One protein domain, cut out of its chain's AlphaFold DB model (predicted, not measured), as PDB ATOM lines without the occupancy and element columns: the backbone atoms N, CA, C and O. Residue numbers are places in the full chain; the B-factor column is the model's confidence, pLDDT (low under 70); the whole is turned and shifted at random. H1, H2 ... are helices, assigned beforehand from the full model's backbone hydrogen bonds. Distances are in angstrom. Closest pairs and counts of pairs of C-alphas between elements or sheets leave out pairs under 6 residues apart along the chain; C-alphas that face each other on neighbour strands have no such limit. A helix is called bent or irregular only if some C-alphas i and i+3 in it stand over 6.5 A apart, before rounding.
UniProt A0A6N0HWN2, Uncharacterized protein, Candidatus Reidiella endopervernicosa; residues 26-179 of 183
ATOM      1  N   SER A  26     160.515 112.516 133.745       81.81
ATOM      2  CA  SER A  26     160.884 113.222 134.988       81.81
ATOM      3  C   SER A  26     160.188 114.590 135.121       81.81
ATOM      4  O   SER A  26     160.810 115.628 134.898       81.81
ATOM      5  N   PRO A  27     158.904 114.655 135.519       84.50
ATOM      6  CA  PRO A  27     158.190 115.930 135.639       84.50
ATOM      7  C   PRO A  27     158.857 116.944 136.582       84.50
ATOM      8  O   PRO A  27     158.760 118.142 136.348       84.50
ATOM      9  N   ALA A  28     159.534 116.473 137.634       87.69
ATOM     10  CA  ALA A  28     160.243 117.337 138.576       87.69
ATOM     11  C   ALA A  28     161.461 118.026 137.937       87.69
ATOM     12  O   ALA A  28     161.625 119.229 138.106       87.69
ATOM     13  N   GLU A  29     162.258 117.288 137.163       87.81
ATOM     14  CA  GLU A  29     163.433 117.828 136.462       87.81
ATOM     15  C   GLU A  29     163.012 118.844 135.394       87.81
ATOM     16  O   GLU A  29     163.621 119.898 135.265       87.81
ATOM     17  N   ILE A  30     161.910 118.581 134.685       88.25
ATOM     18  CA  ILE A  30     161.363 119.527 133.705       88.25
ATOM     19  C   ILE A  30     160.850 120.806 134.374       88.25
ATOM     20  O   ILE A  30     161.054 121.901 133.855       88.25
ATOM     21  N   LEU A  31     160.188 120.702 135.531       90.00
ATOM     22  CA  LEU A  31     159.767 121.888 136.281       90.00
ATOM     23  C   LEU A  31     160.967 122.700 136.778       90.00
ATOM     24  O   LEU A  31     160.895 123.927 136.805       90.00
ATOM     25  N   GLU A  32     162.058 122.039 137.159       92.25
ATOM     26  CA  GLU A  32     163.313 122.700 137.521       92.25
ATOM     27  C   GLU A  32     163.944 123.405 136.313       92.25
ATOM     28  O   GLU A  32     164.297 124.577 136.416       92.25
ATOM     29  N   GLU A  33     163.998 122.750 135.150       91.75
ATOM     30  CA  GLU A  33     164.458 123.347 133.889       91.75
ATOM     31  C   GLU A  33     163.641 124.594 133.527       91.75
ATOM     32  O   GLU A  33     164.204 125.670 133.324       91.75
ATOM     33  N   MET A  34     162.311 124.478 133.536       94.06
ATOM     34  CA  MET A  34     161.403 125.603 133.320       94.06
ATOM     35  C   MET A  34     161.650 126.734 134.319       94.06
ATOM     36  O   MET A  34     161.692 127.899 133.941       94.06
ATOM     37  N   THR A  35     161.806 126.405 135.602       94.50
ATOM     38  CA  THR A  35     162.025 127.403 136.654       94.50
ATOM     39  C   THR A  35     163.335 128.146 136.429       94.50
ATOM     40  O   THR A  35     163.351 129.370 136.505       94.50
ATOM     41  N   ASN A  36     164.415 127.435 136.104       94.31
ATOM     42  CA  ASN A  36     165.706 128.047 135.797       94.31
ATOM     43  C   ASN A  36     165.605 128.976 134.583       94.31
ATOM     44  O   ASN A  36     166.100 130.100 134.630       94.31
ATOM     45  N   ASN A  37     164.895 128.542 133.542       94.62
ATOM     46  CA  ASN A  37     164.669 129.337 132.343       94.62
ATOM     47  C   ASN A  37     163.900 130.639 132.641       94.62
ATOM     48  O   ASN A  37     164.294 131.721 132.212       94.62
ATOM     49  N   GLU A  38     162.830 130.567 133.438       97.19
ATOM     50  CA  GLU A  38     162.040 131.757 133.775       97.19
ATOM     51  C   GLU A  38     162.700 132.643 134.848       97.19
ATOM     52  O   GLU A  38     162.446 133.848 134.879       97.19
ATOM     53  N   ILE A  39     163.600 132.106 135.682       97.62
ATOM     54  CA  ILE A  39     164.465 132.920 136.555       97.62
ATOM     55  C   ILE A  39     165.326 133.862 135.711       97.62
ATOM     56  O   ILE A  39     165.447 135.038 136.057       97.62
ATOM     57  N   GLU A  40     165.891 133.391 134.595       96.69
ATOM     58  CA  GLU A  40     166.668 134.254 133.698       96.69
ATOM     59  C   GLU A  40     165.811 135.393 133.131       96.69
ATOM     60  O   GLU A  40     166.254 136.542 133.115       96.69
ATOM     61  N   ALA A  41     164.563 135.116 132.738       97.00
ATOM     62  CA  ALA A  41     163.638 136.143 132.260       97.00
ATOM     63  C   ALA A  41     163.326 137.204 133.336       97.00
ATOM     64  O   ALA A  41     163.300 138.397 133.031       97.00
ATOM     65  N   VAL A  42     163.154 136.793 134.599       98.00
ATOM     66  CA  VAL A  42     162.978 137.726 135.727       98.00
ATOM     67  C   VAL A  42     164.236 138.564 135.946       98.00
ATOM     68  O   VAL A  42     164.141 139.780 136.072       98.00
ATOM     69  N   VAL A  43     165.426 137.957 135.929       98.56
ATOM     70  CA  VAL A  43     166.693 138.698 136.063       98.56
ATOM     71  C   VAL A  43     166.835 139.753 134.964       98.56
ATOM     72  O   VAL A  43     167.248 140.879 135.240       98.56
ATOM     73  N   LEU A  44     166.461 139.422 133.726       98.62
ATOM     74  CA  LEU A  44     166.479 140.380 132.625       98.62
ATOM     75  C   LEU A  44     165.507 141.542 132.848       98.62
ATOM     76  O   LEU A  44     165.868 142.677 132.529       98.62
ATOM     77  N   HIS A  45     164.333 141.287 133.427       98.38
ATOM     78  CA  HIS A  45     163.381 142.334 133.797       98.38
ATOM     79  C   HIS A  45     163.962 143.283 134.849       98.38
ATOM     80  O   HIS A  45     163.944 144.492 134.638       98.38
ATOM     81  N   GLU A  46     164.567 142.762 135.919       98.44
ATOM     82  CA  GLU A  46     165.207 143.582 136.963       98.44
ATOM     83  C   GLU A  46     166.356 144.443 136.403       98.44
ATOM     84  O   GLU A  46     166.497 145.623 136.732       98.44
ATOM     85  N   ILE A  47     167.165 143.880 135.494       98.69
ATOM     86  CA  ILE A  47     168.191 144.639 134.757       98.69
ATOM     87  C   ILE A  47     167.536 145.751 133.926       98.69
ATOM     88  O   ILE A  47     168.020 146.886 133.916       98.69
ATOM     89  N   GLY A  48     166.428 145.436 133.253       98.56
ATOM     90  CA  GLY A  48     165.642 146.393 132.486       98.56
ATOM     91  C   GLY A  48     165.071 147.513 133.352       98.56
ATOM     92  O   GLY A  48     165.123 148.670 132.943       98.56
ATOM     93  N   GLU A  49     164.578 147.212 134.556       98.00
ATOM     94  CA  GLU A  49     164.068 148.213 135.499       98.00
ATOM     95  C   GLU A  49     165.173 149.166 135.952       98.00
ATOM     96  O   GLU A  49     164.979 150.385 135.953       98.00
ATOM     97  N   TYR A  50     166.350 148.626 136.278       98.06
ATOM     98  CA  TYR A  50     167.518 149.431 136.619       98.06
ATOM     99  C   TYR A  50     167.907 150.370 135.466       98.06
ATOM    100  O   TYR A  50     168.030 151.581 135.654       98.06
ATOM    101  N   GLN A  51     168.023 149.840 134.245       98.19
ATOM    102  CA  GLN A  51     168.351 150.630 133.053       98.19
ATOM    103  C   GLN A  51     167.265 151.655 132.704       98.19
ATOM    104  O   GLN A  51     167.569 152.759 132.252       98.19
ATOM    105  N   CYS A  52     165.996 151.308 132.920       96.38
ATOM    106  CA  CYS A  52     164.868 152.216 132.775       96.38
ATOM    107  C   CYS A  52     164.987 153.387 133.761       96.38
ATOM    108  O   CYS A  52     164.838 154.538 133.352       96.38
ATOM    109  N   GLY A  53     165.337 153.111 135.021       94.69
ATOM    110  CA  GLY A  53     165.579 154.126 136.047       94.69
ATOM    111  C   GLY A  53     166.664 155.135 135.661       94.69
ATOM    112  O   GLY A  53     166.464 156.331 135.846       94.69
ATOM    113  N   GLU A  54     167.760 154.673 135.053       95.75
ATOM    114  CA  GLU A  54     168.840 155.542 134.555       95.75
ATOM    115  C   GLU A  54     168.443 156.346 133.303       95.75
ATOM    116  O   GLU A  54     169.000 157.409 133.028       95.75
ATOM    117  N   ARG A  55     167.496 155.833 132.509       93.44
ATOM    118  CA  ARG A  55     167.061 156.444 131.244       93.44
ATOM    119  C   ARG A  55     165.962 157.487 131.427       93.44
ATOM    120  O   ARG A  55     165.890 158.437 130.644       93.44
ATOM    121  N   LEU A  56     165.053 157.267 132.372       94.81
ATOM    122  CA  LEU A  56     163.901 158.133 132.586       94.81
ATOM    123  C   LEU A  56     164.302 159.469 133.215       94.81
ATOM    124  O   LEU A  56     165.363 159.627 133.812       94.81
ATOM    125  N   ASN A  57     163.419 160.458 133.077       95.00
ATOM    126  CA  ASN A  57     163.604 161.747 133.729       95.00
ATOM    127  C   ASN A  57     163.728 161.549 135.259       95.00
ATOM    128  O   ASN A  57     162.903 160.827 135.821       95.00
ATOM    129  N   PRO A  58     164.674 162.211 135.953       94.44
ATOM    130  CA  PRO A  58     164.841 162.076 137.404       94.44
ATOM    131  C   PRO A  58     163.572 162.351 138.226       94.44
ATOM    132  O   PRO A  58     163.382 161.759 139.286       94.44
ATOM    133  N   LEU A  59     162.665 163.195 137.717       96.62
ATOM    134  CA  LEU A  59     161.374 163.488 138.346       96.62
ATOM    135  C   LEU A  59     160.348 162.355 138.203       96.62
ATOM    136  O   LEU A  59     159.258 162.455 138.757       96.62
ATOM    137  N   TRP A  60     160.654 161.278 137.473       97.50
ATOM    138  CA  TRP A  60     159.748 160.146 137.274       97.50
ATOM    139  C   TRP A  60     159.264 159.563 138.602       97.50
ATOM    140  O   TRP A  60     158.062 159.413 138.811       97.50
ATOM    141  N   ASN A  61     160.186 159.280 139.524       96.00
ATOM    142  CA  ASN A  61     159.831 158.682 140.810       96.00
ATOM    143  C   ASN A  61     158.993 159.642 141.666       96.00
ATOM    144  O   ASN A  61     158.024 159.211 142.287       96.00
ATOM    145  N   GLU A  62     159.308 160.940 141.655       96.00
ATOM    146  CA  GLU A  62     158.498 161.959 142.334       96.00
ATOM    147  C   GLU A  62     157.087 162.049 141.741       96.00
ATOM    148  O   GLU A  62     156.099 162.070 142.476       96.00
ATOM    149  N   MET A  63     156.983 162.027 140.409       96.31
ATOM    150  CA  MET A  63     155.709 162.026 139.697       96.31
ATOM    151  C   MET A  63     154.865 160.810 140.084       96.31
ATOM    152  O   MET A  63     153.717 160.996 140.488       96.31
ATOM    153  N   VAL A  64     155.437 159.600 140.057       96.06
ATOM    154  CA  VAL A  64     154.743 158.359 140.445       96.06
ATOM    155  C   VAL A  64     154.284 158.413 141.905       96.06
ATOM    156  O   VAL A  64     153.157 158.022 142.202       96.06
ATOM    157  N   MET A  65     155.105 158.944 142.818       95.19
ATOM    158  CA  MET A  65     154.704 159.129 144.220       95.19
ATOM    159  C   MET A  65     153.553 160.128 144.371       95.19
ATOM    160  O   MET A  65     152.673 159.919 145.202       95.19
ATOM    161  N   SER A  66     153.511 161.180 143.548       93.56
ATOM    162  CA  SER A  66     152.436 162.180 143.597       93.56
ATOM    163  C   SER A  66     151.066 161.653 143.152       93.56
ATOM    164  O   SER A  66     150.050 162.276 143.446       93.56
ATOM    165  N   ILE A  67     151.034 160.513 142.458       93.00
ATOM    166  CA  ILE A  67     149.813 159.853 141.978       93.00
ATOM    167  C   ILE A  67     149.569 158.502 142.660       93.00
ATOM    168  O   ILE A  67     148.758 157.712 142.177       93.00
ATOM    169  N   ALA A  68     150.261 158.215 143.764       95.00
ATOM    170  CA  ALA A  68     150.143 156.942 144.464       95.00
ATOM    171  C   ALA A  68     148.695 156.659 144.915       95.00
ATOM    172  O   ALA A  68     147.988 157.542 145.400       95.00
ATOM    173  N   GLY A  69     148.249 155.414 144.750       92.94
ATOM    174  CA  GLY A  69     146.887 154.966 145.049       92.94
ATOM    175  C   GLY A  69     145.849 155.284 143.968       92.94
ATOM    176  O   GLY A  69     144.678 154.950 144.142       92.94
ATOM    177  N   THR A  70     146.247 155.906 142.854       92.38
ATOM    178  CA  THR A  70     145.344 156.227 141.736       92.38
ATOM    179  C   THR A  70     145.447 155.209 140.602       92.38
ATOM    180  O   THR A  70     146.375 154.399 140.532       92.38
ATOM    181  N   LYS A  71     144.513 155.283 139.644       91.19
ATOM    182  CA  LYS A  71     144.603 154.500 138.408       91.19
ATOM    183  C   LYS A  71     145.863 154.873 137.620       91.19
ATOM    184  O   LYS A  71     146.518 153.982 137.082       91.19
ATOM    185  N   SER A  72     146.235 156.156 137.594       92.56
ATOM    186  CA  SER A  72     147.435 156.647 136.906       92.56
ATOM    187  C   SER A  72     148.722 155.985 137.394       92.56
ATOM    188  O   SER A  72     149.599 155.733 136.572       92.56
ATOM    189  N   GLU A  73     148.835 155.649 138.685       95.31
ATOM    190  CA  GLU A  73     149.999 154.915 139.207       95.31
ATOM    191  C   GLU A  73     150.152 153.555 138.516       95.31
ATOM    192  O   GLU A  73     151.244 153.195 138.076       95.31
ATOM    193  N   LEU A  74     149.055 152.799 138.397       94.75
ATOM    194  CA  LEU A  74     149.079 151.458 137.815       94.75
ATOM    195  C   LEU A  74     149.528 151.488 136.347       94.75
ATOM    196  O   LEU A  74     150.297 150.630 135.917       94.75
ATOM    197  N   TYR A  75     149.091 152.496 135.591       95.50
ATOM    198  CA  TYR A  75     149.559 152.701 134.221       95.50
ATOM    199  C   TYR A  75     151.004 153.189 134.161       95.50
ATOM    200  O   TYR A  75     151.749 152.693 133.323       95.50
ATOM    201  N   ALA A  76     151.426 154.101 135.043       95.94
ATOM    202  CA  ALA A  76     152.818 154.542 135.102       95.94
ATOM    203  C   ALA A  76     153.763 153.350 135.325       95.94
ATOM    204  O   ALA A  76     154.762 153.210 134.623       95.94
ATOM    205  N   ARG A  77     153.410 152.443 136.246       96.38
ATOM    206  CA  ARG A  77     154.156 151.197 136.480       96.38
ATOM    207  C   ARG A  77     154.154 150.295 135.247       96.38
ATOM    208  O   ARG A  77     155.220 149.885 134.819       96.38
ATOM    209  N   ALA A  78     153.005 150.081 134.605       97.19
ATOM    210  CA  ALA A  78     152.939 149.288 133.374       97.19
ATOM    211  C   ALA A  78     153.781 149.876 132.222       97.19
ATOM    212  O   ALA A  78     154.411 149.128 131.480       97.19
ATOM    213  N   ILE A  79     153.822 151.205 132.080       97.50
ATOM    214  CA  ILE A  79     154.680 151.903 131.110       97.50
ATOM    215  C   ILE A  79     156.156 151.661 131.442       97.50
ATOM    216  O   ILE A  79     156.932 151.336 130.544       97.50
ATOM    217  N   ARG A  80     156.542 151.767 132.721       97.94
ATOM    218  CA  ARG A  80     157.907 151.460 133.170       97.94
ATOM    219  C   ARG A  80     158.285 150.013 132.854       97.94
ATOM    220  O   ARG A  80     159.346 149.796 132.281       97.94
ATOM    221  N   ASP A  81     157.399 149.060 133.145       98.25
ATOM    222  CA  ASP A  81     157.609 147.641 132.849       98.25
ATOM    223  C   ASP A  81     157.794 147.409 131.345       98.25
ATOM    224  O   ASP A  81     158.695 146.683 130.941       98.25
ATOM    225  N   HIS A  82     156.999 148.064 130.488       98.38
ATOM    226  CA  HIS A  82     157.185 147.963 129.039       98.38
ATOM    227  C   HIS A  82     158.539 148.490 128.577       98.38
ATOM    228  O   HIS A  82     159.140 147.902 127.682       98.38
ATOM    229  N   ILE A  83     159.017 149.588 129.163       98.56
ATOM    230  CA  ILE A  83     160.343 150.122 128.853       98.56
ATOM    231  C   ILE A  83     161.417 149.134 129.323       98.56
ATOM    232  O   ILE A  83     162.304 148.807 128.540       98.56
ATOM    233  N   ALA A  84     161.319 148.621 130.550       98.62
ATOM    234  CA  ALA A  84     162.248 147.630 131.094       98.62
ATOM    235  C   ALA A  84     162.325 146.371 130.210       98.62
ATOM    236  O   ALA A  84     163.410 145.973 129.772       98.62
ATOM    237  N   ASP A  85     161.168 145.803 129.866       98.69
ATOM    238  CA  ASP A  85     161.074 144.605 129.036       98.69
ATOM    239  C   ASP A  85     161.552 144.847 127.599       98.69
ATOM    240  O   ASP A  85     162.149 143.955 126.996       98.69
ATOM    241  N   ALA A  86     161.332 146.043 127.047       98.50
ATOM    242  CA  ALA A  86     161.781 146.400 125.703       98.50
ATOM    243  C   ALA A  86     163.273 146.762 125.620       98.50
ATOM    244  O   ALA A  86     163.843 146.705 124.533       98.50
ATOM    245  N   ILE A  87     163.912 147.123 126.739       98.25
ATOM    246  CA  ILE A  87     165.360 147.368 126.802       98.25
ATOM    247  C   ILE A  87     166.128 146.055 126.984       98.25
ATOM    248  O   ILE A  87     167.153 145.860 126.331       98.25
ATOM    249  N   SER A  88     165.654 145.177 127.873       98.62
ATOM    250  CA  SER A  88     166.437 144.034 128.362       98.62
ATOM    251  C   SER A  88     165.769 142.692 128.064       98.62
ATOM    252  O   SER A  88     166.277 141.920 127.247       98.62
ATOM    253  N   THR A  89     164.603 142.426 128.666       98.69
ATOM    254  CA  THR A  89     163.931 141.116 128.641       98.69
ATOM    255  C   THR A  89     163.696 140.595 127.228       98.69
ATOM    256  O   THR A  89     164.298 139.607 126.807       98.69
ATOM    257  N   LEU A  90     162.831 141.254 126.461       98.50
ATOM    258  CA  LEU A  90     162.389 140.755 125.164       98.50
ATOM    259  C   LEU A  90     163.502 140.753 124.108       98.50
ATOM    260  O   LEU A  90     163.601 139.755 123.389       98.50
ATOM    261  N   PRO A  91     164.368 141.784 124.002       98.44
ATOM    262  CA  PRO A  91     165.511 141.729 123.096       98.44
ATOM    263  C   PRO A  91     166.420 140.531 123.361       98.44
ATOM    264  O   PRO A  91     166.822 139.862 122.408       98.44
ATOM    265  N   GLN A  92     166.706 140.224 124.631       98.44
ATOM    266  CA  GLN A  92     167.582 139.111 124.977       98.44
ATOM    267  C   GLN A  92     166.920 137.760 124.694       98.44
ATOM    268  O   GLN A  92     167.559 136.910 124.079       98.44
ATOM    269  N   LEU A  93     165.644 137.575 125.057       98.31
ATOM    270  CA  LEU A  93     164.905 136.344 124.744       98.31
ATOM    271  C   LEU A  93     164.834 136.088 123.229       98.31
ATOM    272  O   LEU A  93     164.957 134.948 122.780       98.31
ATOM    273  N   ILE A  94     164.677 137.143 122.422       97.50
ATOM    274  CA  ILE A  94     164.700 137.048 120.956       97.50
ATOM    275  C   ILE A  94     166.107 136.724 120.446       97.50
ATOM    276  O   ILE A  94     166.257 135.858 119.584       97.50
ATOM    277  N   ALA A  95     167.140 137.393 120.966       97.06
ATOM    278  CA  ALA A  95     168.524 137.194 120.541       97.06
ATOM    279  C   ALA A  95     169.026 135.770 120.824       97.06
ATOM    280  O   ALA A  95     169.752 135.204 120.007       97.06
ATOM    281  N   THR A  96     168.608 135.175 121.943       96.31
ATOM    282  CA  THR A  96     168.927 133.786 122.305       96.31
ATOM    283  C   THR A  96     167.952 132.767 121.717       96.31
ATOM    284  O   THR A  96     168.154 131.570 121.897       96.31
ATOM    285  N   GLN A  97     166.921 133.218 120.991       94.44
ATOM    286  CA  GLN A  97     165.838 132.379 120.462       94.44
ATOM    287  C   GLN A  97     165.172 131.512 121.545       94.44
ATOM    288  O   GLN A  97     164.770 130.374 121.283       94.44
ATOM    289  N   ASN A  98     165.022 132.054 122.758       96.31
ATOM    290  CA  ASN A  98     164.366 131.392 123.882       96.31
ATOM    291  C   ASN A  98     162.836 131.383 123.697       96.31
ATOM    292  O   ASN A  98     162.073 132.056 124.387       96.31
ATOM    293  N   THR A  99     162.395 130.613 122.702       95.12
ATOM    294  CA  THR A  99     160.993 130.390 122.328       95.12
ATOM    295  C   THR A  99     160.109 130.002 123.525       95.12
ATOM    296  O   THR A  99     159.036 130.602 123.657       95.12
ATOM    297  N   PRO A 100     160.524 129.085 124.433       95.31
ATOM    298  CA  PRO A 100     159.731 128.750 125.616       95.31
ATOM    299  C   PRO A 100     159.436 129.971 126.497       95.31
ATOM    300  O   PRO A 100     158.268 130.214 126.811       95.31
ATOM    301  N   SER A 101     160.448 130.788 126.821       97.75
ATOM    302  CA  SER A 101     160.250 132.004 127.624       97.75
ATOM    303  C   SER A 101     159.482 133.090 126.886       97.75
ATOM    304  O   SER A 101     158.718 133.815 127.512       97.75
ATOM    305  N   ILE A 102     159.609 133.213 125.559       97.75
ATOM    306  CA  ILE A 102     158.778 134.159 124.789       97.75
ATOM    307  C   ILE A 102     157.295 133.781 124.928       97.75
ATOM    308  O   ILE A 102     156.448 134.642 125.184       97.75
ATOM    309  N   HIS A 103     156.960 132.493 124.807       97.06
ATOM    310  CA  HIS A 103     155.598 132.014 125.043       97.06
ATOM    311  C   HIS A 103     155.155 132.216 126.496       97.06
ATOM    312  O   HIS A 103     154.020 132.641 126.731       97.06
ATOM    313  N   PHE A 104     156.037 131.960 127.466       96.94
ATOM    314  CA  PHE A 104     155.742 132.127 128.888       96.94
ATOM    315  C   PHE A 104     155.510 133.598 129.263       96.94
ATOM    316  O   PHE A 104     154.520 133.926 129.924       96.94
ATOM    317  N   TYR A 105     156.343 134.508 128.759       98.12
ATOM    318  CA  TYR A 105     156.151 135.952 128.869       98.12
ATOM    319  C   TYR A 105     154.779 136.354 128.317       98.12
ATOM    320  O   TYR A 105     153.979 136.982 129.013       98.12
ATOM    321  N   MET A 106     154.443 135.917 127.098       97.62
ATOM    322  CA  MET A 106     153.161 136.253 126.466       97.62
ATOM    323  C   MET A 106     151.955 135.591 127.141       97.62
ATOM    324  O   MET A 106     150.833 136.076 126.996       97.62
ATOM    325  N   ALA A 107     152.152 134.508 127.896       96.00
ATOM    326  CA  ALA A 107     151.117 133.929 128.747       96.00
ATOM    327  C   ALA A 107     150.820 134.801 129.978       96.00
ATOM    328  O   ALA A 107     149.666 134.893 130.398       96.00
ATOM    329  N   ASN A 108     151.840 135.474 130.516       96.00
ATOM    330  CA  ASN A 108     151.730 136.381 131.662       96.00
ATOM    331  C   ASN A 108     151.461 137.845 131.259       96.00
ATOM    332  O   ASN A 108     151.137 138.685 132.107       96.00
ATOM    333  N   PHE A 109     151.521 138.151 129.962       97.12
ATOM    334  CA  PHE A 109     151.166 139.441 129.384       97.12
ATOM    335  C   PHE A 109     149.656 139.708 129.506       97.12
ATOM    336  O   PHE A 109     148.833 139.302 128.680       97.12
ATOM    337  N   SER A 110     149.272 140.368 130.595       94.81
ATOM    338  CA  SER A 110     147.883 140.515 131.031       94.81
ATOM    339  C   SER A 110     147.632 141.871 131.701       94.81
ATOM    340  O   SER A 110     148.543 142.690 131.839       94.81
ATOM    341  N   GLY A 111     146.376 142.133 132.075       95.31
ATOM    342  CA  GLY A 111     145.977 143.378 132.736       95.31
ATOM    343  C   GLY A 111     146.289 144.624 131.903       95.31
ATOM    344  O   GLY A 111     146.147 144.611 130.679       95.31
ATOM    345  N   ILE A 112     146.739 145.684 132.584       95.12
ATOM    346  CA  ILE A 112     147.038 146.988 131.979       95.12
ATOM    347  C   ILE A 112     148.133 146.882 130.915       95.12
ATOM    348  O   ILE A 112     147.974 147.456 129.843       95.12
ATOM    349  N   ARG A 113     149.187 146.085 131.156       96.31
ATOM    350  CA  ARG A 113     150.270 145.861 130.181       96.31
ATOM    351  C   ARG A 113     149.725 145.398 128.825       96.31
ATOM    352  O   ARG A 113     150.103 145.912 127.779       96.31
ATOM    353  N   ARG A 114     148.766 144.468 128.837       95.88
ATOM    354  CA  ARG A 114     148.106 144.008 127.607       95.88
ATOM    355  C   ARG A 114     147.127 145.030 127.033       95.88
ATOM    356  O   ARG A 114     146.987 145.110 125.819       95.88
ATOM    357  N   GLU A 115     146.424 145.767 127.886       94.75
ATOM    358  CA  GLU A 115     145.450 146.778 127.466       94.75
ATOM    359  C   GLU A 115     146.094 147.917 126.670       94.75
ATOM    360  O   GLU A 115     145.504 148.376 125.690       94.75
ATOM    361  N   ILE A 116     147.276 148.375 127.092       95.81
ATOM    362  CA  ILE A 116     147.938 149.535 126.484       95.81
ATOM    363  C   ILE A 116     148.887 149.170 125.351       95.81
ATOM    364  O   ILE A 116     149.149 150.018 124.508       95.81
ATOM    365  N   PHE A 117     149.349 147.923 125.264       97.25
ATOM    366  CA  PHE A 117     150.240 147.488 124.191       97.25
ATOM    367  C   PHE A 117     149.653 146.327 123.357       97.25
ATOM    368  O   PHE A 117     150.279 145.267 123.242       97.25
ATOM    369  N   PRO A 118     148.458 146.494 122.749       96.75
ATOM    370  CA  PRO A 118     147.828 145.451 121.938       96.75
ATOM    371  C   PRO A 118     148.672 145.041 120.722       96.75
ATOM    372  O   PRO A 118     148.677 143.861 120.375       96.75
ATOM    373  N   ALA A 119     149.460 145.957 120.142       97.75
ATOM    374  CA  ALA A 119     150.322 145.643 119.003       97.75
ATOM    375  C   ALA A 119     151.282 144.473 119.267       97.75
ATOM    376  O   ALA A 119     151.496 143.650 118.376       97.75
ATOM    377  N   LEU A 120     151.821 144.358 120.491       98.19
ATOM    378  CA  LEU A 120     152.723 143.266 120.864       98.19
ATOM    379  C   LEU A 120     152.012 141.905 120.818       98.19
ATOM    380  O   LEU A 120     152.572 140.914 120.346       98.19
ATOM    381  N   LEU A 121     150.756 141.857 121.271       96.19
ATOM    382  CA  LEU A 121     149.944 140.647 121.203       96.19
ATOM    383  C   LEU A 121     149.650 140.251 119.751       96.19
ATOM    384  O   LEU A 121     149.646 139.062 119.430       96.19
ATOM    385  N   ASP A 122     149.408 141.226 118.883       96.25
ATOM    386  CA  ASP A 122     149.072 140.965 117.487       96.25
ATOM    387  C   ASP A 122     150.270 140.430 116.701       96.25
ATOM    388  O   ASP A 122     150.142 139.405 116.027       96.25
ATOM    389  N   VAL A 123     151.458 141.025 116.853       96.94
ATOM    390  CA  VAL A 123     152.676 140.492 116.214       96.94
ATOM    391  C   VAL A 123     153.079 139.129 116.782       96.94
ATOM    392  O   VAL A 123     153.558 138.276 116.038       96.94
ATOM    393  N   TYR A 124     152.824 138.870 118.069       96.69
ATOM    394  CA  TYR A 124     153.026 137.546 118.661       96.69
ATOM    395  C   TYR A 124     152.105 136.490 118.038       96.69
ATOM    396  O   TYR A 124     152.556 135.394 117.703       96.69
ATOM    397  N   LYS A 125     150.816 136.808 117.848       94.56
ATOM    398  CA  LYS A 125     149.872 135.902 117.174       94.56
ATOM    399  C   LYS A 125     150.294 135.637 115.731       94.56
ATOM    400  O   LYS A 125     150.254 134.491 115.302       94.56
ATOM    401  N   GLN A 126     150.735 136.670 115.012       94.25
ATOM    402  CA  GLN A 126     151.259 136.523 113.651       94.25
ATOM    403  C   GLN A 126     152.476 135.596 113.615       94.25
ATOM    404  O   GLN A 126     152.540 134.720 112.759       94.25
ATOM    405  N   TRP A 127     153.405 135.740 114.565       95.06
ATOM    406  CA  TRP A 127     154.546 134.835 114.699       95.06
ATOM    407  C   TRP A 127     154.110 133.390 114.981       95.06
ATOM    408  O   TRP A 127     154.571 132.477 114.309       95.06
ATOM    409  N   CYS A 128     153.156 133.177 115.892       93.00
ATOM    410  CA  CYS A 128     152.631 131.840 116.203       93.00
ATOM    411  C   CYS A 128     151.926 131.149 115.023       93.00
ATOM    412  O   CYS A 128     151.736 129.932 115.062       93.00
ATOM    413  N   SER A 129     151.482 131.919 114.026       90.31
ATOM    414  CA  SER A 129     150.800 131.436 112.823       90.31
ATOM    415  C   SER A 129     151.685 131.456 111.572       90.31
ATOM    416  O   SER A 129     151.188 131.129 110.497       90.31
ATOM    417  N   SER A 130     152.953 131.866 111.671       89.00
ATOM    418  CA  SER A 130     153.845 131.956 110.514       89.00
ATOM    419  C   SER A 130     154.601 130.648 110.278       89.00
ATOM    420  O   SER A 130     155.123 130.032 111.205       89.00
ATOM    421  N   ASP A 131     154.733 130.256 109.010       81.81
ATOM    422  CA  ASP A 131     155.484 129.049 108.634       81.81
ATOM    423  C   ASP A 131     157.008 129.249 108.702       81.81
ATOM    424  O   ASP A 131     157.774 128.289 108.723       81.81
ATOM    425  N   ASN A 132     157.471 130.505 108.704       83.50
ATOM    426  CA  ASN A 132     158.897 130.840 108.695       83.50
ATOM    427  C   ASN A 132     159.496 131.030 110.099       83.50
ATOM    428  O   ASN A 132     160.713 131.182 110.205       83.50
ATOM    429  N   GLY A 133     158.665 131.068 111.150       82.88
ATOM    430  CA  GLY A 133     159.096 131.247 112.540       82.88
ATOM    431  C   GLY A 133     159.816 132.570 112.833       82.88
ATOM    432  O   GLY A 133     160.456 132.698 113.876       82.88
ATOM    433  N   SER A 134     159.744 133.558 111.935       91.50
ATOM    434  CA  SER A 134     160.529 134.790 112.040       91.50
ATOM    435  C   SER A 134     160.040 135.694 113.171       91.50
ATOM    436  O   SER A 134     158.892 136.138 113.178       91.50
ATOM    437  N   LEU A 135     160.952 136.038 114.085       94.38
ATOM    438  CA  LEU A 135     160.725 136.997 115.172       94.38
ATOM    439  C   LEU A 135     160.914 138.462 114.743       94.38
ATOM    440  O   LEU A 135     160.719 139.361 115.557       94.38
ATOM    441  N   THR A 136     161.261 138.737 113.479       94.75
ATOM    442  CA  THR A 136     161.500 140.111 113.001       94.75
ATOM    443  C   THR A 136     160.319 141.055 113.265       94.75
ATOM    444  O   THR A 136     160.564 142.135 113.799       94.75
ATOM    445  N   PRO A 137     159.048 140.695 112.981       95.12
ATOM    446  CA  PRO A 137     157.915 141.573 113.288       95.12
ATOM    447  C   PRO A 137     157.768 141.858 114.789       95.12
ATOM    448  O   PRO A 137     157.449 142.982 115.173       95.12
ATOM    449  N   VAL A 138     158.050 140.860 115.636       97.00
ATOM    450  CA  VAL A 138     158.021 141.004 117.099       97.00
ATOM    451  C   VAL A 138     159.110 141.975 117.548       97.00
ATOM    452  O   VAL A 138     158.813 142.931 118.260       97.00
ATOM    453  N   LYS A 139     160.343 141.801 117.057       97.44
ATOM    454  CA  LYS A 139     161.462 142.703 117.351       97.44
ATOM    455  C   LYS A 139     161.159 144.144 116.929       97.44
ATOM    456  O   LYS A 139     161.322 145.053 117.732       97.44
ATOM    457  N   THR A 140     160.663 144.356 115.710       97.62
ATOM    458  CA  THR A 140     160.294 145.697 115.225       97.62
ATOM    459  C   THR A 140     159.214 146.341 116.096       97.62
ATOM    460  O   THR A 140     159.262 147.541 116.361       97.62
ATOM    461  N   CYS A 141     158.240 145.558 116.570       98.31
ATOM    462  CA  CYS A 141     157.207 146.049 117.477       98.31
ATOM    463  C   CYS A 141     157.783 146.471 118.835       98.31
ATOM    464  O   CYS A 141     157.376 147.500 119.365       98.31
ATOM    465  N   ILE A 142     158.746 145.713 119.368       98.25
ATOM    466  CA  ILE A 142     159.448 146.038 120.618       98.25
ATOM    467  C   ILE A 142     160.270 147.318 120.463       98.25
ATOM    468  O   ILE A 142     160.154 148.200 121.311       98.25
ATOM    469  N   ASP A 143     161.023 147.459 119.368       97.94
ATOM    470  CA  ASP A 143     161.822 148.658 119.083       97.94
ATOM    471  C   ASP A 143     160.915 149.907 119.005       97.94
ATOM    472  O   ASP A 143     161.161 150.911 119.676       97.94
ATOM    473  N   ARG A 144     159.789 149.815 118.275       97.94
ATOM    474  CA  ARG A 144     158.765 150.878 118.214       97.94
ATOM    475  C   ARG A 144     158.128 151.144 119.582       97.94
ATOM    476  O   ARG A 144     157.871 152.291 119.937       97.94
ATOM    477  N   GLY A 145     157.857 150.084 120.342       97.75
ATOM    478  CA  GLY A 145     157.313 150.159 121.692       97.75
ATOM    479  C   GLY A 145     158.232 150.932 122.629       97.75
ATOM    480  O   GLY A 145     157.763 151.818 123.332       97.75
ATOM    481  N   LEU A 146     159.538 150.663 122.601       98.25
ATOM    482  CA  LEU A 146     160.511 151.371 123.429       98.25
ATOM    483  C   LEU A 146     160.482 152.882 123.175       98.25
ATOM    484  O   LEU A 146     160.412 153.665 124.122       98.25
ATOM    485  N   GLU A 147     160.517 153.297 121.907       97.56
ATOM    486  CA  GLU A 147     160.443 154.713 121.532       97.56
ATOM    487  C   GLU A 147     159.137 155.356 122.015       97.56
ATOM    488  O   GLU A 147     159.156 156.414 122.651       97.56
ATOM    489  N   HIS A 148     158.011 154.680 121.772       97.75
ATOM    490  CA  HIS A 148     156.683 155.131 122.180       97.75
ATOM    491  C   HIS A 148     156.577 155.297 123.698       97.75
ATOM    492  O   HIS A 148     156.260 156.382 124.180       97.75
ATOM    493  N   TRP A 149     156.905 154.264 124.474       97.88
ATOM    494  CA  TRP A 149     156.751 154.286 125.930       97.88
ATOM    495  C   TRP A 149     157.682 155.289 126.606       97.88
ATOM    496  O   TRP A 149     157.275 155.943 127.564       97.88
ATOM    497  N   VAL A 150     158.892 155.492 126.077       97.69
ATOM    498  CA  VAL A 150     159.788 156.559 126.547       97.69
ATOM    499  C   VAL A 150     159.196 157.943 126.261       97.69
ATOM    500  O   VAL A 150     159.266 158.823 127.119       97.69
ATOM    501  N   SER A 151     158.587 158.153 125.089       96.56
ATOM    502  CA  SER A 151     157.901 159.416 124.773       96.56
ATOM    503  C   SER A 151     156.746 159.683 125.740       96.56
ATOM    504  O   SER A 151     156.666 160.764 126.323       96.56
ATOM    505  N   ILE A 152     155.903 158.675 125.970       96.94
ATOM    506  CA  ILE A 152     154.782 158.723 126.917       96.94
ATOM    507  C   ILE A 152     155.286 159.034 128.332       96.94
ATOM    508  O   ILE A 152     154.769 159.935 128.989       96.94
ATOM    509  N   ALA A 153     156.341 158.361 128.796       96.94
ATOM    510  CA  ALA A 153     156.896 158.599 130.124       96.94
ATOM    511  C   ALA A 153     157.398 160.045 130.307       96.94
ATOM    512  O   ALA A 153     157.160 160.670 131.343       96.94
ATOM    513  N   ASN A 154     158.044 160.608 129.282       96.50
ATOM    514  CA  ASN A 154     158.474 162.006 129.290       96.50
ATOM    515  C   ASN A 154     157.288 162.979 129.294       96.50
ATOM    516  O   ASN A 154     157.322 163.990 129.997       96.50
ATOM    517  N   GLU A 155     156.225 162.680 128.549       95.94
ATOM    518  CA  GLU A 155     155.009 163.492 128.544       95.94
ATOM    519  C   GLU A 155     154.309 163.488 129.909       95.94
ATOM    520  O   GLU A 155     153.915 164.551 130.390       95.94
ATOM    521  N   MET A 156     154.257 162.344 130.598       96.00
ATOM    522  CA  MET A 156     153.734 162.269 131.968       96.00
ATOM    523  C   MET A 156     154.505 163.186 132.927       96.00
ATOM    524  O   MET A 156     153.904 163.914 133.719       96.00
ATOM    525  N   VAL A 157     155.837 163.206 132.836       96.62
ATOM    526  CA  VAL A 157     156.667 164.103 133.655       96.62
ATOM    527  C   VAL A 157     156.462 165.571 133.269       96.62
ATOM    528  O   VAL A 157     156.391 166.438 134.142       96.62
ATOM    529  N   ASN A 158     156.288 165.871 131.980       95.94
ATOM    530  CA  ASN A 158     155.955 167.221 131.532       95.94
ATOM    531  C   ASN A 158     154.602 167.685 132.088       95.94
ATOM    532  O   ASN A 158     154.499 168.823 132.549       95.94
ATOM    533  N   ILE A 159     153.584 166.820 132.097       95.12
ATOM    534  CA  ILE A 159     152.288 167.110 132.722       95.12
ATOM    535  C   ILE A 159     152.478 167.366 134.216       95.12
ATOM    536  O   ILE A 159     151.998 168.382 134.712       95.12
ATOM    537  N   TYR A 160     153.216 166.509 134.926       95.12
ATOM    538  CA  TYR A 160     153.514 166.680 136.353       95.12
ATOM    539  C   TYR A 160     154.121 168.054 136.672       95.12
ATOM    540  O   TYR A 160     153.660 168.721 137.599       95.12
ATOM    541  N   ASN A 161     155.089 168.501 135.866       94.88
ATOM    542  CA  ASN A 161     155.806 169.759 136.075       94.88
ATOM    543  C   ASN A 161     154.992 171.014 135.695       94.88
ATOM    544  O   ASN A 161     155.248 172.097 136.209       94.88
ATOM    545  N   ASN A 162     154.016 170.883 134.788       94.19
ATOM    546  CA  ASN A 162     153.241 172.009 134.246       94.19
ATOM    547  C   ASN A 162     151.763 172.016 134.679       94.19
ATOM    548  O   ASN A 162     150.969 172.796 134.150       94.19
ATOM    549  N   SER A 163     151.367 171.142 135.605       92.06
ATOM    550  CA  SER A 163     150.010 171.091 136.157       92.06
ATOM    551  C   SER A 163     150.002 171.464 137.633       92.06
ATOM    552  O   SER A 163     150.949 171.192 138.375       92.06
ATOM    553  N   SER A 164     148.902 172.082 138.064       89.94
ATOM    554  CA  SER A 164     148.615 172.197 139.492       89.94
ATOM    555  C   SER A 164     148.298 170.816 140.072       89.94
ATOM    556  O   SER A 164     147.864 169.916 139.351       89.94
ATOM    557  N   GLU A 165     148.467 170.657 141.383       82.44
ATOM    558  CA  GLU A 165     148.140 169.410 142.089       82.44
ATOM    559  C   GLU A 165     146.688 168.962 141.841       82.44
ATOM    560  O   GLU A 165     146.438 167.778 141.636       82.44
ATOM    561  N   TYR A 166     145.755 169.917 141.751       82.50
ATOM    562  CA  TYR A 166     144.332 169.660 141.511       82.50
ATOM    563  C   TYR A 166     144.014 169.143 140.102       82.50
ATOM    564  O   TYR A 166     143.047 168.412 139.937       82.50
ATOM    565  N   GLU A 167     144.795 169.518 139.085       89.75
ATOM    566  CA  GLU A 167     144.539 169.133 137.684       89.75
ATOM    567  C   GLU A 167     145.365 167.922 137.233       89.75
ATOM    568  O   GLU A 167     145.108 167.335 136.180       89.75
ATOM    569  N   ARG A 168     146.413 167.584 137.987       89.69
ATOM    570  CA  ARG A 168     147.448 166.639 137.567       89.69
ATOM    571  C   ARG A 168     146.903 165.244 137.287       89.69
ATOM    572  O   ARG A 168     147.237 164.672 136.251       89.69
ATOM    573  N   ILE A 169     146.093 164.706 138.198       88.50
ATOM    574  CA  ILE A 169     145.546 163.346 138.085       88.50
ATOM    575  C   ILE A 169     144.678 163.247 136.828       88.50
ATOM    576  O   ILE A 169     144.959 162.418 135.968       88.50
ATOM    577  N   ASP A 170     143.719 164.161 136.661       89.94
ATOM    578  CA  ASP A 170     142.808 164.175 135.510       89.94
ATOM    579  C   ASP A 170     143.562 164.261 134.176       89.94
ATOM    580  O   ASP A 170     143.250 163.546 133.221       89.94
ATOM    581  N   ARG A 171     144.598 165.109 134.102       91.94
ATOM    582  CA  ARG A 171     145.422 165.246 132.892       91.94
ATOM    583  C   ARG A 171     146.230 163.985 132.593       91.94
ATOM    584  O   ARG A 171     146.313 163.588 131.431       91.94
ATOM    585  N   LEU A 172     146.808 163.350 133.614       91.12
ATOM    586  CA  LEU A 172     147.545 162.096 133.447       91.12
ATOM    587  C   LEU A 172     146.611 160.957 133.027       91.12
ATOM    588  O   LEU A 172     146.942 160.217 132.106       91.12
ATOM    589  N   GLU A 173     145.432 160.829 133.638       88.00
ATOM    590  CA  GLU A 173     144.438 159.823 133.242       88.00
ATOM    591  C   GLU A 173     143.957 160.019 131.797       88.00
ATOM    592  O   GLU A 173     143.865 159.047 131.042       88.00
ATOM    593  N   ALA A 174     143.695 161.263 131.384       88.81
ATOM    594  CA  ALA A 174     143.306 161.575 130.011       88.81
ATOM    595  C   ALA A 174     144.392 161.166 129.001       88.81
ATOM    596  O   ALA A 174     144.085 160.533 127.991       88.81
ATOM    597  N   MET A 175     145.654 161.480 129.298       88.94
ATOM    598  CA  MET A 175     146.798 161.129 128.460       88.94
ATOM    599  C   MET A 175     146.994 159.607 128.367       88.94
ATOM    600  O   MET A 175     147.133 159.061 127.273       88.94
ATOM    601  N   ILE A 176     146.917 158.900 129.495       82.75
ATOM    602  CA  ILE A 176     147.041 157.439 129.562       82.75
ATOM    603  C   ILE A 176     145.994 156.731 128.690       82.75
ATOM    604  O   ILE A 176     146.316 155.760 128.005       82.75
ATOM    605  N   ASN A 177     144.750 157.218 128.671       76.94
ATOM    606  CA  ASN A 177     143.692 156.626 127.845       76.94
ATOM    607  C   ASN A 177     143.992 156.712 126.335       76.94
ATOM    608  O   ASN A 177     143.457 155.914 125.565       76.94
ATOM    609  N   LEU A 178     144.851 157.651 125.924       83.62
ATOM    610  CA  LEU A 178     145.292 157.852 124.543       83.62
ATOM    611  C   LEU A 178     146.644 157.190 124.241       83.62
ATOM    612  O   LEU A 178     147.022 157.084 123.080       83.62
ATOM    613  N   ALA A 179     147.363 156.713 125.260       84.06
ATOM    614  CA  ALA A 179     148.727 156.201 125.134       84.06
ATOM    615  C   ALA A 179     148.821 154.793 124.516       84.06
ATOM    616  O   ALA A 179     149.911 154.226 124.469       84.06
TER     617      ALA A 179
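What this domain is: This is residues 26 to 179 of the 183 residues of an uncharacterized protein of Candidatus Reidiella endopervernicosa (UniProt A0A6N0HWN2). A helical body is built in levels round H3, with the long helix H1 crossing it on one side and the long helix H7 running against it on the other. H6 packs beside the first part of H7 and H8 beside its last part, while H4 folds back on the end of H3, H5 crosses H3, and H2 packs on H7; residues 26 to 33 stick out and add to the length. The printed part has 154 residues, with eight named helices in the order H1 to H8 and no named strand: the class is all helix. It is compact, with a radius of gyration of the C-alphas of 17.1 A, yet elongated, spanning 59 by 31 by 24 A.

Where its parts are: H1, the longest helix, holds residues 27 to 55 and is 41.7 A long, from C-alpha 27 at (158.190, 115.930, 135.639). H7, residues 136 to 162, measures 39.2 A, and H3, residues 71 to 95, 34.5 A. H3 has a kink of 40 degrees near residue 85. The shorter helices are H2, residues 60 to 66, 9.9 A; H4, 99 to 108, 14.5 A; H5, 111 to 116, 9.0 A; H6, 118 to 128, 15.5 A; and H8, 165 to 178, 21.2 A, ending with C-alpha 178 at (145.292, 157.852, 124.543). H3 and H8 are irregular: C-alphas 87 and 90 are 7.4 A apart, and C-alphas 166 and 169 are 7.3 A apart.

How they stand to each other: H1 touches the hub, H3, with its residues 41 to 52 alone, at a steep tilt of 65 degrees, opposite ways; the closest C-alphas, of Gly 48 and Ala 84, are 3.9 A apart. H1 and H7 are apart. H3, H7 and H8 form an up-and-down bundle, each running against the one before. H3 touches H7 at a shallow tilt of 31 degrees, closest at C-alphas of Ile 83 and Leu 146, 5.6 A. H7 and H8 are a hairpin, closest at C-alphas of Tyr 160 and Arg 168, 6.2 A. H6 and H7 are another, closest at C-alphas of Val 123 and Val 138, 5.4 A. H3 and H4 are a third, closest at C-alphas of Leu 93 and Ile 102, 6.5 A. H5 touches H3 about perpendicular, at 82 degrees, closest at C-alphas of Ala 78 and Arg 113, 5.4 A. H2 touches H7, closest at C-alphas of Met 63 and Tyr 160, 6.1 A. Every O i to N i+4 pair is within hydrogen-bond range in H1, H2, H4, H5, H6 and H7; in H3 19 of 21 are, in H8 7 of 10.

The domain as a whole: The two C-alphas farthest apart, of Ser 26 and Ser 164, are 60.4 A apart. The printed part has no cut and no long link. The mean pLDDT of the printed part is 94.6, and no printed residue is under 70.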